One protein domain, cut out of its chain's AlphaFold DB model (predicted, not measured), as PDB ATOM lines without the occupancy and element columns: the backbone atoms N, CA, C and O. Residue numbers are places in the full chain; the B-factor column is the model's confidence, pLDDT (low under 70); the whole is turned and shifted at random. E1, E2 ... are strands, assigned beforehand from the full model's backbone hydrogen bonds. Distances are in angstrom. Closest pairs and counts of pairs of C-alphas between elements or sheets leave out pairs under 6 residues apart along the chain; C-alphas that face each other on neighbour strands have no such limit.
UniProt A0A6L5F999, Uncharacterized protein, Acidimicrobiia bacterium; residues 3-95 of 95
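This is residues 3 to 95 of the 95 residues of an uncharacterized protein of Acidimicrobiia bacterium (UniProt A0A6L5F999). Two antiparallel sheets, E1-E6-E3 and E2-E5-E4, lie partly face to face as a loose, rod-shaped sandwich. The printed part has 93 residues and six named strands, E1 to E6 in order, all strand. The radius of gyration of the C-alphas is 15.5 A, the spans 48 by 22 by 19 A.

E1, residues 3 to 6, is antiparallel to E6, residues 84 to 94, N 3 and O 86 within hydrogen-bond range at 2.9 A. E2, residues 12 to 19, is antiparallel to E5, residues 64 to 74, N 14 and O 69 at 2.9 A. E3, residues 27 to 38, bends by 55 degrees at residue 33; its N 30 is 2.8 A from O 91 of E6. E4, residues 48 to 57, forms a hairpin with E5, N 52 and O 70 at 2.8 A. The closest C-alphas of E3 and E4, Ser 28 and Thr 55, are 6.0 A apart.

E1 begins at C-alpha 3 (197.796, 51.534, -6.566); E6 runs 31.5 A to C-alpha 94 (210.020, 45.555, 14.547).

The printed part has no cut; no printed residue is under pLDDT 70.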
ATOM      1  N   PHE A   3     198.391  52.512  -5.670       93.94
ATOM      2  CA  PHE A   3     197.796  51.534  -6.566       93.94
ATOM      3  C   PHE A   3     197.009  52.231  -7.670       93.94
ATOM      4  O   PHE A   3     196.212  53.138  -7.438       93.94
ATOM      5  N   ASN A   4     197.234  51.766  -8.895       93.06
ATOM      6  CA  ASN A   4     196.591  52.332 -10.070       93.06
ATOM      7  C   ASN A   4     195.122  51.919 -10.153       93.06
ATOM      8  O   ASN A   4     194.730  50.853  -9.655       93.06
ATOM      9  N   LYS A   5     194.360  52.733 -10.884       92.31
ATOM     10  CA  LYS A   5     192.995  52.454 -11.314       92.31
ATOM     11  C   LYS A   5     192.824  51.039 -11.855       92.31
ATOM     12  O   LYS A   5     193.514  50.632 -12.790       92.31
ATOM     13  N   LEU A   6     191.851  50.321 -11.301       91.25
ATOM     14  CA  LEU A   6     191.392  49.033 -11.814       91.25
ATOM     15  C   LEU A   6     189.890  48.873 -11.562       91.25
ATOM     16  O   LEU A   6     189.397  49.319 -10.529       91.25
ATOM     17  N   LYS A   7     189.194  48.222 -12.500       87.19
ATOM     18  CA  LYS A   7     187.761  47.897 -12.455       87.19
ATOM     19  C   LYS A   7     187.560  46.404 -12.189       87.19
ATOM     20  O   LYS A   7     188.392  45.607 -12.620       87.19
ATOM     21  N   GLY A   8     186.427  46.014 -11.605       86.50
ATOM     22  CA  GLY A   8     185.994  44.608 -11.587       86.50
ATOM     23  C   GLY A   8     186.847  43.723 -10.679       86.50
ATOM     24  O   GLY A   8     186.985  42.529 -10.933       86.50
ATOM     25  N   SER A   9     187.491  44.310  -9.672       83.06
ATOM     26  CA  SER A   9     188.469  43.638  -8.826       83.06
ATOM     27  C   SER A   9     188.415  44.226  -7.425       83.06
ATOM     28  O   SER A   9     188.621  45.426  -7.251       83.06
ATOM     29  N   GLY A  10     188.156  43.400  -6.417       86.56
ATOM     30  CA  GLY A  10     188.180  43.849  -5.032       86.56
ATOM     31  C   GLY A  10     187.728  42.777  -4.027       86.56
ATOM     32  O   GLY A  10     186.956  41.891  -4.401       86.56
ATOM     33  N   PRO A  11     188.207  42.848  -2.772       94.12
ATOM     34  CA  PRO A  11     189.368  43.641  -2.372       94.12
ATOM     35  C   PRO A  11     190.634  43.139  -3.094       94.12
ATOM     36  O   PRO A  11     190.783  41.958  -3.406       94.12
ATOM     37  N   ARG A  12     191.529  44.062  -3.439       95.06
ATOM     38  CA  ARG A  12     192.816  43.788  -4.085       95.06
ATOM     39  C   ARG A  12     193.886  43.564  -3.030       95.06
ATOM     40  O   ARG A  12     193.805  44.107  -1.935       95.06
ATOM     41  N   GLN A  13     194.922  42.815  -3.390       96.12
ATOM     42  CA  GLN A  13     196.089  42.597  -2.542       96.12
ATOM     43  C   GLN A  13     197.363  43.015  -3.271       96.12
ATOM     44  O   GLN A  13     197.514  42.829  -4.480       96.12
ATOM     45  N   THR A  14     198.308  43.595  -2.544       96.00
ATOM     46  CA  THR A  14     199.656  43.880  -3.038       96.00
ATOM     47  C   THR A  14     200.646  43.760  -1.893       96.00
ATOM     48  O   THR A  14     200.323  44.082  -0.753       96.00
ATOM     49  N   ARG A  15     201.862  43.312  -2.197       97.12
ATOM     50  CA  ARG A  15     202.917  43.110  -1.209       97.12
ATOM     51  C   ARG A  15     203.955  44.225  -1.270       97.12
ATOM     52  O   ARG A  15     204.379  44.613  -2.354       97.12
ATOM     53  N   SER A  16     204.382  44.698  -0.104       97.31
ATOM     54  CA  SER A  16     205.526  45.598   0.067       97.31
ATOM     55  C   SER A  16     206.569  44.941   0.963       97.31
ATOM     56  O   SER A  16     206.219  44.347   1.977       97.31
ATOM     57  N   GLU A  17     207.848  45.080   0.623       97.62
ATOM     58  CA  GLU A  17     208.964  44.583   1.437       97.62
ATOM     59  C   GLU A  17     209.616  45.748   2.196       97.62
ATOM     60  O   GLU A  17     209.819  46.829   1.637       97.62
ATOM     61  N   VAL A  18     209.946  45.528   3.469       97.81
ATOM     62  CA  VAL A  18     210.778  46.419   4.283       97.81
ATOM     63  C   VAL A  18     211.967  45.621   4.801       97.81
ATOM     64  O   VAL A  18     211.800  44.552   5.387       97.81
ATOM     65  N   VAL A  19     213.174  46.140   4.585       98.06
ATOM     66  CA  VAL A  19     214.419  45.484   4.999       98.06
ATOM     67  C   VAL A  19     215.017  46.219   6.194       98.06
ATOM     68  O   VAL A  19     215.308  47.411   6.115       98.06
ATOM     69  N   PHE A  20     215.226  45.494   7.288       98.25
ATOM     70  CA  PHE A  20     215.837  45.988   8.518       98.25
ATOM     71  C   PHE A  20     217.355  45.733   8.535       98.25
ATOM     72  O   PHE A  20     217.840  44.786   7.905       98.25
ATOM     73  N   PRO A  21     218.141  46.558   9.255       97.94
ATOM     74  CA  PRO A  21     219.589  46.370   9.351       97.94
ATOM     75  C   PRO A  21     219.966  45.082  10.100       97.94
ATOM     76  O   PRO A  21     220.945  44.431   9.733       97.94
ATOM     77  N   ASN A  22     219.159  44.686  11.091       97.88
ATOM     78  CA  ASN A  22     219.349  43.497  11.922       97.88
ATOM     79  C   ASN A  22     218.212  42.485  11.706       97.88
ATOM     80  O   ASN A  22     217.127  42.890  11.280       97.88
ATOM     81  N   PRO A  23     218.449  41.179  11.952       98.19
ATOM     82  CA  PRO A  23     217.386  40.176  11.949       98.19
ATOM     83  C   PRO A  23     216.242  40.572  12.886       98.19
ATOM     84  O   PRO A  23     216.495  41.019  13.997       98.19
ATOM     85  N   VAL A  24     215.014  40.385  12.414       98.31
ATOM     86  CA  VAL A  24     213.766  40.696  13.104       98.31
ATOM     87  C   VAL A  24     213.175  39.413  13.675       98.31
ATOM     88  O   VAL A  24     213.144  38.378  13.006       98.31
ATOM     89  N   THR A  25     212.681  39.489  14.902       97.94
ATOM     90  CA  THR A  25     211.989  38.406  15.608       97.94
ATOM     91  C   THR A  25     210.490  38.658  15.729       97.94
ATOM     92  O   THR A  25     209.710  37.706  15.708       97.94
ATOM     93  N   GLN A  26     210.074  39.927  15.784       98.31
ATOM     94  CA  GLN A  26     208.673  40.339  15.761       98.31
ATOM     95  C   GLN A  26     208.493  41.584  14.896       98.31
ATOM     96  O   GLN A  26     209.334  42.478  14.893       98.31
ATOM     97  N   ALA A  27     207.380  41.664  14.167       98.38
ATOM     98  CA  ALA A  27     207.055  42.824  13.349       98.38
ATOM     99  C   ALA A  27     205.552  43.100  13.347       98.38
ATOM    100  O   ALA A  27     204.732  42.183  13.370       98.38
ATOM    101  N   SER A  28     205.184  44.375  13.280       98.44
ATOM    102  CA  SER A  28     203.805  44.834  13.124       98.44
ATOM    103  C   SER A  28     203.748  46.013  12.163       98.44
ATOM    104  O   SER A  28     204.518  46.967  12.290       98.44
ATOM    105  N   ALA A  29     202.822  45.964  11.208       98.38
ATOM    106  CA  ALA A  29     202.504  47.090  10.341       98.38
ATOM    107  C   ALA A  29     201.284  47.857  10.870       98.38
ATOM    108  O   ALA A  29     200.282  47.268  11.265       98.38
ATOM    109  N   ILE A  30     201.363  49.186  10.849       98.12
ATOM    110  CA  ILE A  30     200.324  50.096  11.337       98.12
ATOM    111  C   ILE A  30     199.877  50.994  10.188       98.12
ATOM    112  O   ILE A  30     200.712  51.624   9.530       98.12
ATOM    113  N   VAL A  31     198.563  51.084   9.965       97.94
ATOM    114  CA  VAL A  31     197.975  52.048   9.025       97.94
ATOM    115  C   VAL A  31     198.147  53.453   9.597       97.94
ATOM    116  O   VAL A  31     197.691  53.744  10.699       97.94
ATOM    117  N   ARG A  32     198.796  54.333   8.835       98.25
ATOM    118  CA  ARG A  32     198.915  55.762   9.157       98.25
ATOM    119  C   ARG A  32     197.825  56.603   8.503       98.25
ATOM    120  O   ARG A  32     197.484  57.657   9.021       98.25
ATOM    121  N   GLY A  33     197.314  56.154   7.363       97.94
ATOM    122  CA  GLY A  33     196.269  56.836   6.608       97.94
ATOM    123  C   GLY A  33     196.126  56.261   5.205       97.94
ATOM    124  O   GLY A  33     196.880  55.369   4.808       97.94
ATOM    125  N   PHE A  34     195.167  56.786   4.456       97.69
ATOM    126  CA  PHE A  34     194.899  56.425   3.069       97.69
ATOM    127  C   PHE A  34     194.246  57.609   2.341       97.69
ATOM    128  O   PHE A  34     193.566  58.418   2.970       97.69
ATOM    129  N   ASP A  35     194.434  57.676   1.028       96.81
ATOM    130  CA  ASP A  35     193.683  58.532   0.104       96.81
ATOM    131  C   ASP A  35     193.154  57.623  -1.008       96.81
ATOM    132  O   ASP A  35     193.937  56.993  -1.713       96.81
ATOM    133  N   VAL A  36     191.833  57.456  -1.105       94.81
ATOM    134  CA  VAL A  36     191.206  56.503  -2.030       94.81
ATOM    135  C   VAL A  36     189.983  57.146  -2.659       94.81
ATOM    136  O   VAL A  36     189.166  57.750  -1.963       94.81
ATOM    137  N   ALA A  37     189.832  56.976  -3.970       93.88
ATOM    138  CA  ALA A  37     188.714  57.535  -4.711       93.88
ATOM    139  C   ALA A  37     188.253  56.619  -5.849       93.88
ATOM    140  O   ALA A  37     189.026  55.836  -6.411       93.88
ATOM    141  N   PHE A  38     186.984  56.774  -6.228       93.62
ATOM    142  CA  PHE A  38     186.482  56.269  -7.500       93.62
ATOM    143  C   PHE A  38     187.110  57.047  -8.669       93.62
ATOM    144  O   PHE A  38     187.375  58.248  -8.554       93.62
ATOM    145  N   SER A  39     187.362  56.368  -9.793       89.19
ATOM    146  CA  SER A  39     188.087  56.944 -10.938       89.19
ATOM    147  C   SER A  39     187.479  56.586 -12.307       89.19
ATOM    148  O   SER A  39     187.388  55.418 -12.663       89.19
ATOM    149  N   PRO A  40     187.154  57.534 -13.204       86.19
ATOM    150  CA  PRO A  40     187.334  58.968 -13.033       86.19
ATOM    151  C   PRO A  40     186.454  59.490 -11.897       86.19
ATOM    152  O   PRO A  40     185.487  58.832 -11.520       86.19
ATOM    153  N   ARG A  41     186.799  60.665 -11.361       76.62
ATOM    154  CA  ARG A  41     185.988  61.331 -10.337       76.62
ATOM    155  C   ARG A  41     184.570  61.512 -10.873       76.62
ATOM    156  O   ARG A  41     184.339  62.335 -11.756       76.62
ATOM    157  N   ASN A  42     183.663  60.711 -10.349       75.62
ATOM    158  CA  ASN A  42     182.249  60.697 -10.664       75.62
ATOM    159  C   ASN A  42     181.486  60.529  -9.349       75.62
ATOM    160  O   ASN A  42     182.073  60.116  -8.345       75.62
ATOM    161  N   ASP A  43     180.205  60.873  -9.347       79.06
ATOM    162  CA  ASP A  43     179.373  60.675  -8.171       79.06
ATOM    163  C   ASP A  43     179.128  59.177  -7.957       79.06
ATOM    164  O   ASP A  43     178.547  58.497  -8.803       79.06
ATOM    165  N   HIS A  44     179.628  58.668  -6.838       83.94
ATOM    166  CA  HIS A  44     179.408  57.311  -6.364       83.94
ATOM    167  C   HIS A  44     179.153  57.396  -4.862       83.94
ATOM    168  O   HIS A  44     179.888  58.058  -4.123       83.94
ATOM    169  N   HIS A  45     178.128  56.691  -4.394       89.88
ATOM    170  CA  HIS A  45     177.867  56.586  -2.966       89.88
ATOM    171  C   HIS A  45     178.936  55.699  -2.332       89.88
ATOM    172  O   HIS A  45     179.130  54.563  -2.755       89.88
ATOM    173  N   LEU A  46     179.620  56.188  -1.298       90.88
ATOM    174  CA  LEU A  46     180.557  55.360  -0.543       90.88
ATOM    175  C   LEU A  46     179.808  54.188   0.112       90.88
ATOM    176  O   LEU A  46     178.930  54.400   0.950       90.88
ATOM    177  N   GLY A  47     180.189  52.958  -0.238       93.69
ATOM    178  CA  GLY A  47     179.637  51.745   0.355       93.69
ATOM    179  C   GLY A  47     180.568  51.094   1.358       93.69
ATOM    180  O   GLY A  47     180.290  51.090   2.554       93.69
ATOM    181  N   GLN A  48     181.673  50.537   0.870       94.62
ATOM    182  CA  GLN A  48     182.672  49.886   1.709       94.62
ATOM    183  C   GLN A  48     184.070  50.326   1.292       94.62
ATOM    184  O   GLN A  48     184.436  50.267   0.119       94.62
ATOM    185  N   LEU A  49     184.849  50.710   2.299       95.50
ATOM    186  CA  LEU A  49     186.289  50.870   2.215       95.50
ATOM    187  C   LEU A  49     186.938  49.752   3.030       95.50
ATOM    188  O   LEU A  49     186.631  49.580   4.209       95.50
ATOM    189  N   GLU A  50     187.842  49.013   2.405       96.44
ATOM    190  CA  GLU A  50     188.677  48.020   3.066       96.44
ATOM    191  C   GLU A  50     190.136  48.459   2.985       96.44
ATOM    192  O   GLU A  50     190.627  48.798   1.910       96.44
ATOM    193  N   VAL A  51     190.817  48.454   4.131       97.56
ATOM    194  CA  VAL A  51     192.270  48.603   4.255       97.56
ATOM    195  C   VAL A  51     192.716  47.668   5.372       97.56
ATOM    196  O   VAL A  51     192.333  47.849   6.527       97.56
ATOM    197  N   ARG A  52     193.523  46.664   5.038       97.88
ATOM    198  CA  ARG A  52     194.055  45.684   5.987       97.88
ATOM    199  C   ARG A  52     195.522  45.413   5.687       97.88
ATOM    200  O   ARG A  52     195.931  45.399   4.529       97.88
ATOM    201  N   LEU A  53     196.309  45.239   6.742       98.38
ATOM    202  CA  LEU A  53     197.736  44.948   6.666       98.38
ATOM    203  C   LEU A  53     197.996  43.617   7.365       98.38
ATOM    204  O   LEU A  53     197.651  43.476   8.536       98.38
ATOM    205  N   ASP A  54     198.645  42.685   6.677       98.12
ATOM    206  CA  ASP A  54     199.179  41.462   7.274       98.12
ATOM    207  C   ASP A  54     200.708  41.504   7.200       98.12
ATOM    208  O   ASP A  54     201.286  41.848   6.170       98.12
ATOM    209  N   THR A  55     201.378  41.192   8.308       98.38
ATOM    210  CA  THR A  55     202.841  41.286   8.421       98.38
ATOM    211  C   THR A  55     203.444  39.897   8.571       98.38
ATOM    212  O   THR A  55     203.002  39.121   9.414       98.38
ATOM    213  N   THR A  56     204.467  39.585   7.778       98.44
ATOM    214  CA  THR A  56     205.207  38.319   7.867       98.44
ATOM    215  C   THR A  56     206.709  38.568   7.790       98.44
ATOM    216  O   THR A  56     207.175  39.379   6.993       98.44
ATOM    217  N   ILE A  57     207.483  37.876   8.626       98.56
ATOM    218  CA  ILE A  57     208.950  37.879   8.561       98.56
ATOM    219  C   ILE A  57     209.374  36.730   7.643       98.56
ATOM    220  O   ILE A  57     208.865  35.615   7.771       98.56
ATOM    221  N   ASP A  58     210.291  36.983   6.710       97.75
ATOM    222  CA  ASP A  58     210.834  35.936   5.844       97.75
ATOM    223  C   ASP A  58     211.738  34.991   6.652       97.75
ATOM    224  O   ASP A  58     212.807  35.378   7.128       97.75
ATOM    225  N   ALA A  59     211.322  33.730   6.782       96.25
ATOM    226  CA  ALA A  59     212.051  32.716   7.540       96.25
ATOM    227  C   ALA A  59     213.451  32.410   6.973       96.25
ATOM    228  O   ALA A  59     214.336  31.997   7.720       96.25
ATOM    229  N   LEU A  60     213.667  32.610   5.668       97.56
ATOM    230  CA  LEU A  60     214.962  32.399   5.012       97.56
ATOM    231  C   LEU A  60     215.824  33.668   5.002       97.56
ATOM    232  O   LEU A  60     217.029  33.604   4.755       97.56
ATOM    233  N   ALA A  61     215.222  34.822   5.282       97.50
ATOM    234  CA  ALA A  61     215.885  36.113   5.299       97.50
ATOM    235  C   ALA A  61     215.290  36.998   6.406       97.50
ATOM    236  O   ALA A  61     214.595  37.967   6.102       97.50
ATOM    237  N   PRO A  62     215.621  36.755   7.691       97.12
ATOM    238  CA  PRO A  62     214.916  37.330   8.848       97.12
ATOM    239  C   PRO A  62     215.021  38.857   8.976       97.12
ATOM    240  O   PRO A  62     214.425  39.452   9.857       97.12
ATOM    241  N   ARG A  63     215.776  39.524   8.100       98.38
ATOM    242  CA  ARG A  63     215.809  40.991   7.978       98.38
ATOM    243  C   ARG A  63     214.660  41.552   7.137       98.38
ATOM    244  O   ARG A  63     214.485  42.765   7.096       98.38
ATOM    245  N   ARG A  64     213.938  40.702   6.406       98.50
ATOM    246  CA  ARG A  64     212.886  41.095   5.469       98.50
ATOM    247  C   ARG A  64     211.530  40.903   6.121       98.50
ATOM    248  O   ARG A  64     211.164  39.792   6.502       98.50
ATOM    249  N   VAL A  65     210.787  41.994   6.199       98.56
ATOM    250  CA  VAL A  65     209.394  42.001   6.624       98.56
ATOM    251  C   VAL A  65     208.531  42.283   5.402       98.56
ATOM    252  O   VAL A  65     208.641  43.340   4.779       98.56
ATOM    253  N   ASN A  66     207.670  41.333   5.062       98.44
ATOM    254  CA  ASN A  66     206.663  41.482   4.024       98.44
ATOM    255  C   ASN A  66     205.371  42.011   4.644       98.44
ATOM    256  O   ASN A  66     204.869  41.462   5.626       98.44
ATOM    257  N   VAL A  67     204.825  43.059   4.039       98.44
ATOM    258  CA  VAL A  67     203.519  43.623   4.369       98.44
ATOM    259  C   VAL A  67     202.582  43.347   3.203       98.44
ATOM    260  O   VAL A  67     202.734  43.923   2.123       98.44
ATOM    261  N   ASP A  68     201.624  42.455   3.419       98.31
ATOM    262  CA  ASP A  68     200.513  42.228   2.507       98.31
ATOM    263  C   ASP A  68     199.433  43.277   2.789       98.31
ATOM    264  O   ASP A  68     198.818  43.305   3.854       98.31
ATOM    265  N   VAL A  69     199.241  44.187   1.837       97.94
ATOM    266  CA  VAL A  69     198.254  45.264   1.893       97.94
ATOM    267  C   VAL A  69     197.026  44.815   1.118       97.94
ATOM    268  O   VAL A  69     197.092  44.650  -0.104       97.94
ATOM    269  N   VAL A  70     195.911  44.631   1.817       97.75
ATOM    270  CA  VAL A  70     194.597  44.371   1.229       97.75
ATOM    271  C   VAL A  70     193.804  45.667   1.218       97.75
ATOM    272  O   VAL A  70     193.740  46.367   2.229       97.75
ATOM    273  N   TYR A  71     193.237  46.010   0.069       97.06
ATOM    274  CA  TYR A  71     192.574  47.285  -0.140       97.06
ATOM    275  C   TYR A  71     191.420  47.198  -1.123       97.06
ATOM    276  O   TYR A  71     191.467  46.455  -2.100       97.06
ATOM    277  N   GLY A  72     190.394  48.007  -0.909       95.75
ATOM    278  CA  GLY A  72     189.283  48.105  -1.839       95.75
ATOM    279  C   GLY A  72     188.387  49.290  -1.531       95.75
ATOM    280  O   GLY A  72     188.139  49.588  -0.367       95.75
ATOM    281  N   LEU A  73     187.854  49.919  -2.578       95.12
ATOM    282  CA  LEU A  73     186.703  50.815  -2.484       95.12
ATOM    283  C   LEU A  73     185.546  50.309  -3.367       95.12
ATOM    284  O   LEU A  73     185.758  50.018  -4.542       95.12
ATOM    285  N   ARG A  74     184.337  50.197  -2.805       94.25
ATOM    286  CA  ARG A  74     183.101  49.910  -3.555       94.25
ATOM    287  C   ARG A  74     181.935  50.773  -3.100       94.25
ATOM    288  O   ARG A  74     181.912  51.260  -1.965       94.25
ATOM    289  N   ASP A  75     180.950  50.903  -3.975       90.94
ATOM    290  CA  ASP A  75     179.688  51.572  -3.701       90.94
ATOM    291  C   ASP A  75     178.646  50.614  -3.067       90.94
ATOM    292  O   ASP A  75     178.968  49.515  -2.584       90.94
ATOM    293  N   TRP A  76     177.380  51.042  -2.999       90.50
ATOM    294  CA  TRP A  76     176.269  50.255  -2.437       90.50
ATOM    295  C   TRP A  76     175.745  49.138  -3.343       90.50
ATOM    296  O   TRP A  76     174.889  48.372  -2.899       90.50
ATOM    297  N   SER A  77     176.276  48.970  -4.558       86.38
ATOM    298  CA  SER A  77     175.897  47.864  -5.452       86.38
ATOM    299  C   SER A  77     176.263  46.481  -4.897       86.38
ATOM    300  O   SER A  77     175.786  45.461  -5.392       86.38
ATOM    301  N   ASN A  78     177.101  46.448  -3.852       81.25
ATOM    302  CA  ASN A  78     177.638  45.239  -3.234       81.25
ATOM    303  C   ASN A  78     178.572  44.427  -4.146       81.25
ATOM    304  O   ASN A  78     178.908  43.290  -3.818       81.25
ATOM    305  N   ASN A  79     179.046  45.040  -5.234       86.62
ATOM    306  CA  ASN A  79     180.033  44.493  -6.155       86.62
ATOM    307  C   ASN A  79     181.280  45.394  -6.215       86.62
ATOM    308  O   ASN A  79     181.274  46.522  -5.737       86.62
ATOM    309  N   TRP A  80     182.368  44.881  -6.793       86.94
ATOM    310  CA  TRP A  80     183.616  45.624  -7.033       86.94
ATOM    311  C   TRP A  80     183.761  45.986  -8.511       86.94
ATOM    312  O   TRP A  80     184.810  45.776  -9.119       86.94
ATOM    313  N   ASP A  81     182.674  46.423  -9.130       83.81
ATOM    314  CA  ASP A  81     182.603  46.728 -10.554       83.81
ATOM    315  C   ASP A  81     182.991  48.168 -10.873       83.81
ATOM    316  O   ASP A  81     183.235  48.459 -12.037       83.81
ATOM    317  N   ASP A  82     183.133  49.044  -9.888       86.81
ATOM    318  CA  ASP A  82     183.665  50.381 -10.101       86.81
ATOM    319  C   ASP A  82     185.188  50.409 -10.202       86.81
ATOM    320  O   ASP A  82     185.924  49.554  -9.706       86.81
ATOM    321  N   ASN A  83     185.671  51.438 -10.885       91.69
ATOM    322  CA  ASN A  83     187.084  51.759 -10.903       91.69
ATOM    323  C   ASN A  83     187.458  52.525  -9.635       91.69
ATOM    324  O   ASN A  83     186.847  53.554  -9.345       91.69
ATOM    325  N   TYR A  84     188.533  52.117  -8.970       93.75
ATOM    326  CA  TYR A  84     189.109  52.874  -7.860       93.75
ATOM    327  C   TYR A  84     190.637  52.851  -7.894       93.75
ATOM    328  O   TYR A  84     191.264  51.927  -8.422       93.75
ATOM    329  N   GLU A  85     191.227  53.903  -7.339       95.31
ATOM    330  CA  GLU A  85     192.669  54.118  -7.228       95.31
ATOM    331  C   GLU A  85     192.990  54.874  -5.939       95.31
ATOM    332  O   GLU A  85     192.083  55.381  -5.272       95.31
ATOM    333  N   GLY A  86     194.270  54.929  -5.572       95.81
ATOM    334  CA  GLY A  86     194.660  55.636  -4.363       95.81
ATOM    335  C   GLY A  86     196.011  55.242  -3.794       95.81
ATOM    336  O   GLY A  86     196.846  54.601  -4.439       95.81
ATOM    337  N   GLU A  87     196.199  55.636  -2.541       97.44
ATOM    338  CA  GLU A  87     197.403  55.434  -1.758       97.44
ATOM    339  C   GLU A  87     197.074  54.971  -0.339       97.44
ATOM    340  O   GLU A  87     196.120  55.419   0.293       97.44
ATOM    341  N   ILE A  88     197.908  54.072   0.183       98.00
ATOM    342  CA  ILE A  88     197.884  53.617   1.575       98.00
ATOM    343  C   ILE A  88     199.234  53.924   2.207       98.00
ATOM    344  O   ILE A  88     200.294  53.508   1.717       98.00
ATOM    345  N   HIS A  89     199.195  54.628   3.332       98.06
ATOM    346  CA  HIS A  89     200.363  54.967   4.127       98.06
ATOM    347  C   HIS A  89     200.413  54.053   5.347       98.06
ATOM    348  O   HIS A  89     199.478  54.002   6.143       98.06
ATOM    349  N   PHE A  90     201.532  53.362   5.530       98.31
ATOM    350  CA  PHE A  90     201.764  52.519   6.697       98.31
ATOM    351  C   PHE A  90     203.180  52.715   7.245       98.31
ATOM    352  O   PHE A  90     204.013  53.389   6.623       98.31
ATOM    353  N   THR A  91     203.417  52.168   8.432       98.31
ATOM    354  CA  THR A  91     204.728  52.067   9.085       98.31
ATOM    355  C   THR A  91     204.901  50.659   9.630       98.31
ATOM    356  O   THR A  91     203.934  50.079  10.112       98.31
ATOM    357  N   VAL A  92     206.119  50.123   9.557       98.38
ATOM    358  CA  VAL A  92     206.482  48.838  10.165       98.38
ATOM    359  C   VAL A  92     207.325  49.107  11.406       98.38
ATOM    360  O   VAL A  92     208.310  49.840  11.328       98.38
ATOM    361  N   ILE A  93     206.924  48.524  12.533       98.12
ATOM    362  CA  ILE A  93     207.681  48.487  13.788       98.12
ATOM    363  C   ILE A  93     208.156  47.048  13.985       98.12
ATOM    364  O   ILE A  93     207.390  46.119  13.727       98.12
ATOM    365  N   ALA A  94     209.406  46.867  14.404       97.75
ATOM    366  CA  ALA A  94     210.020  45.555  14.547       97.75
ATOM    367  C   ALA A  94     211.096  45.536  15.641       97.75
ATOM    368  O   ALA A  94     211.726  46.570  15.886       97.75
ATOM    369  N   GLU A  95     211.313  44.359  16.235       94.94
ATOM    370  CA  GLU A  95     212.403  44.042  17.176       94.94
ATOM    371  C   GLU A  95     213.105  42.722  16.842       94.94
ATOM    372  O   GLU A  95     212.434  41.772  16.365       94.94
TER     373      GLU A  95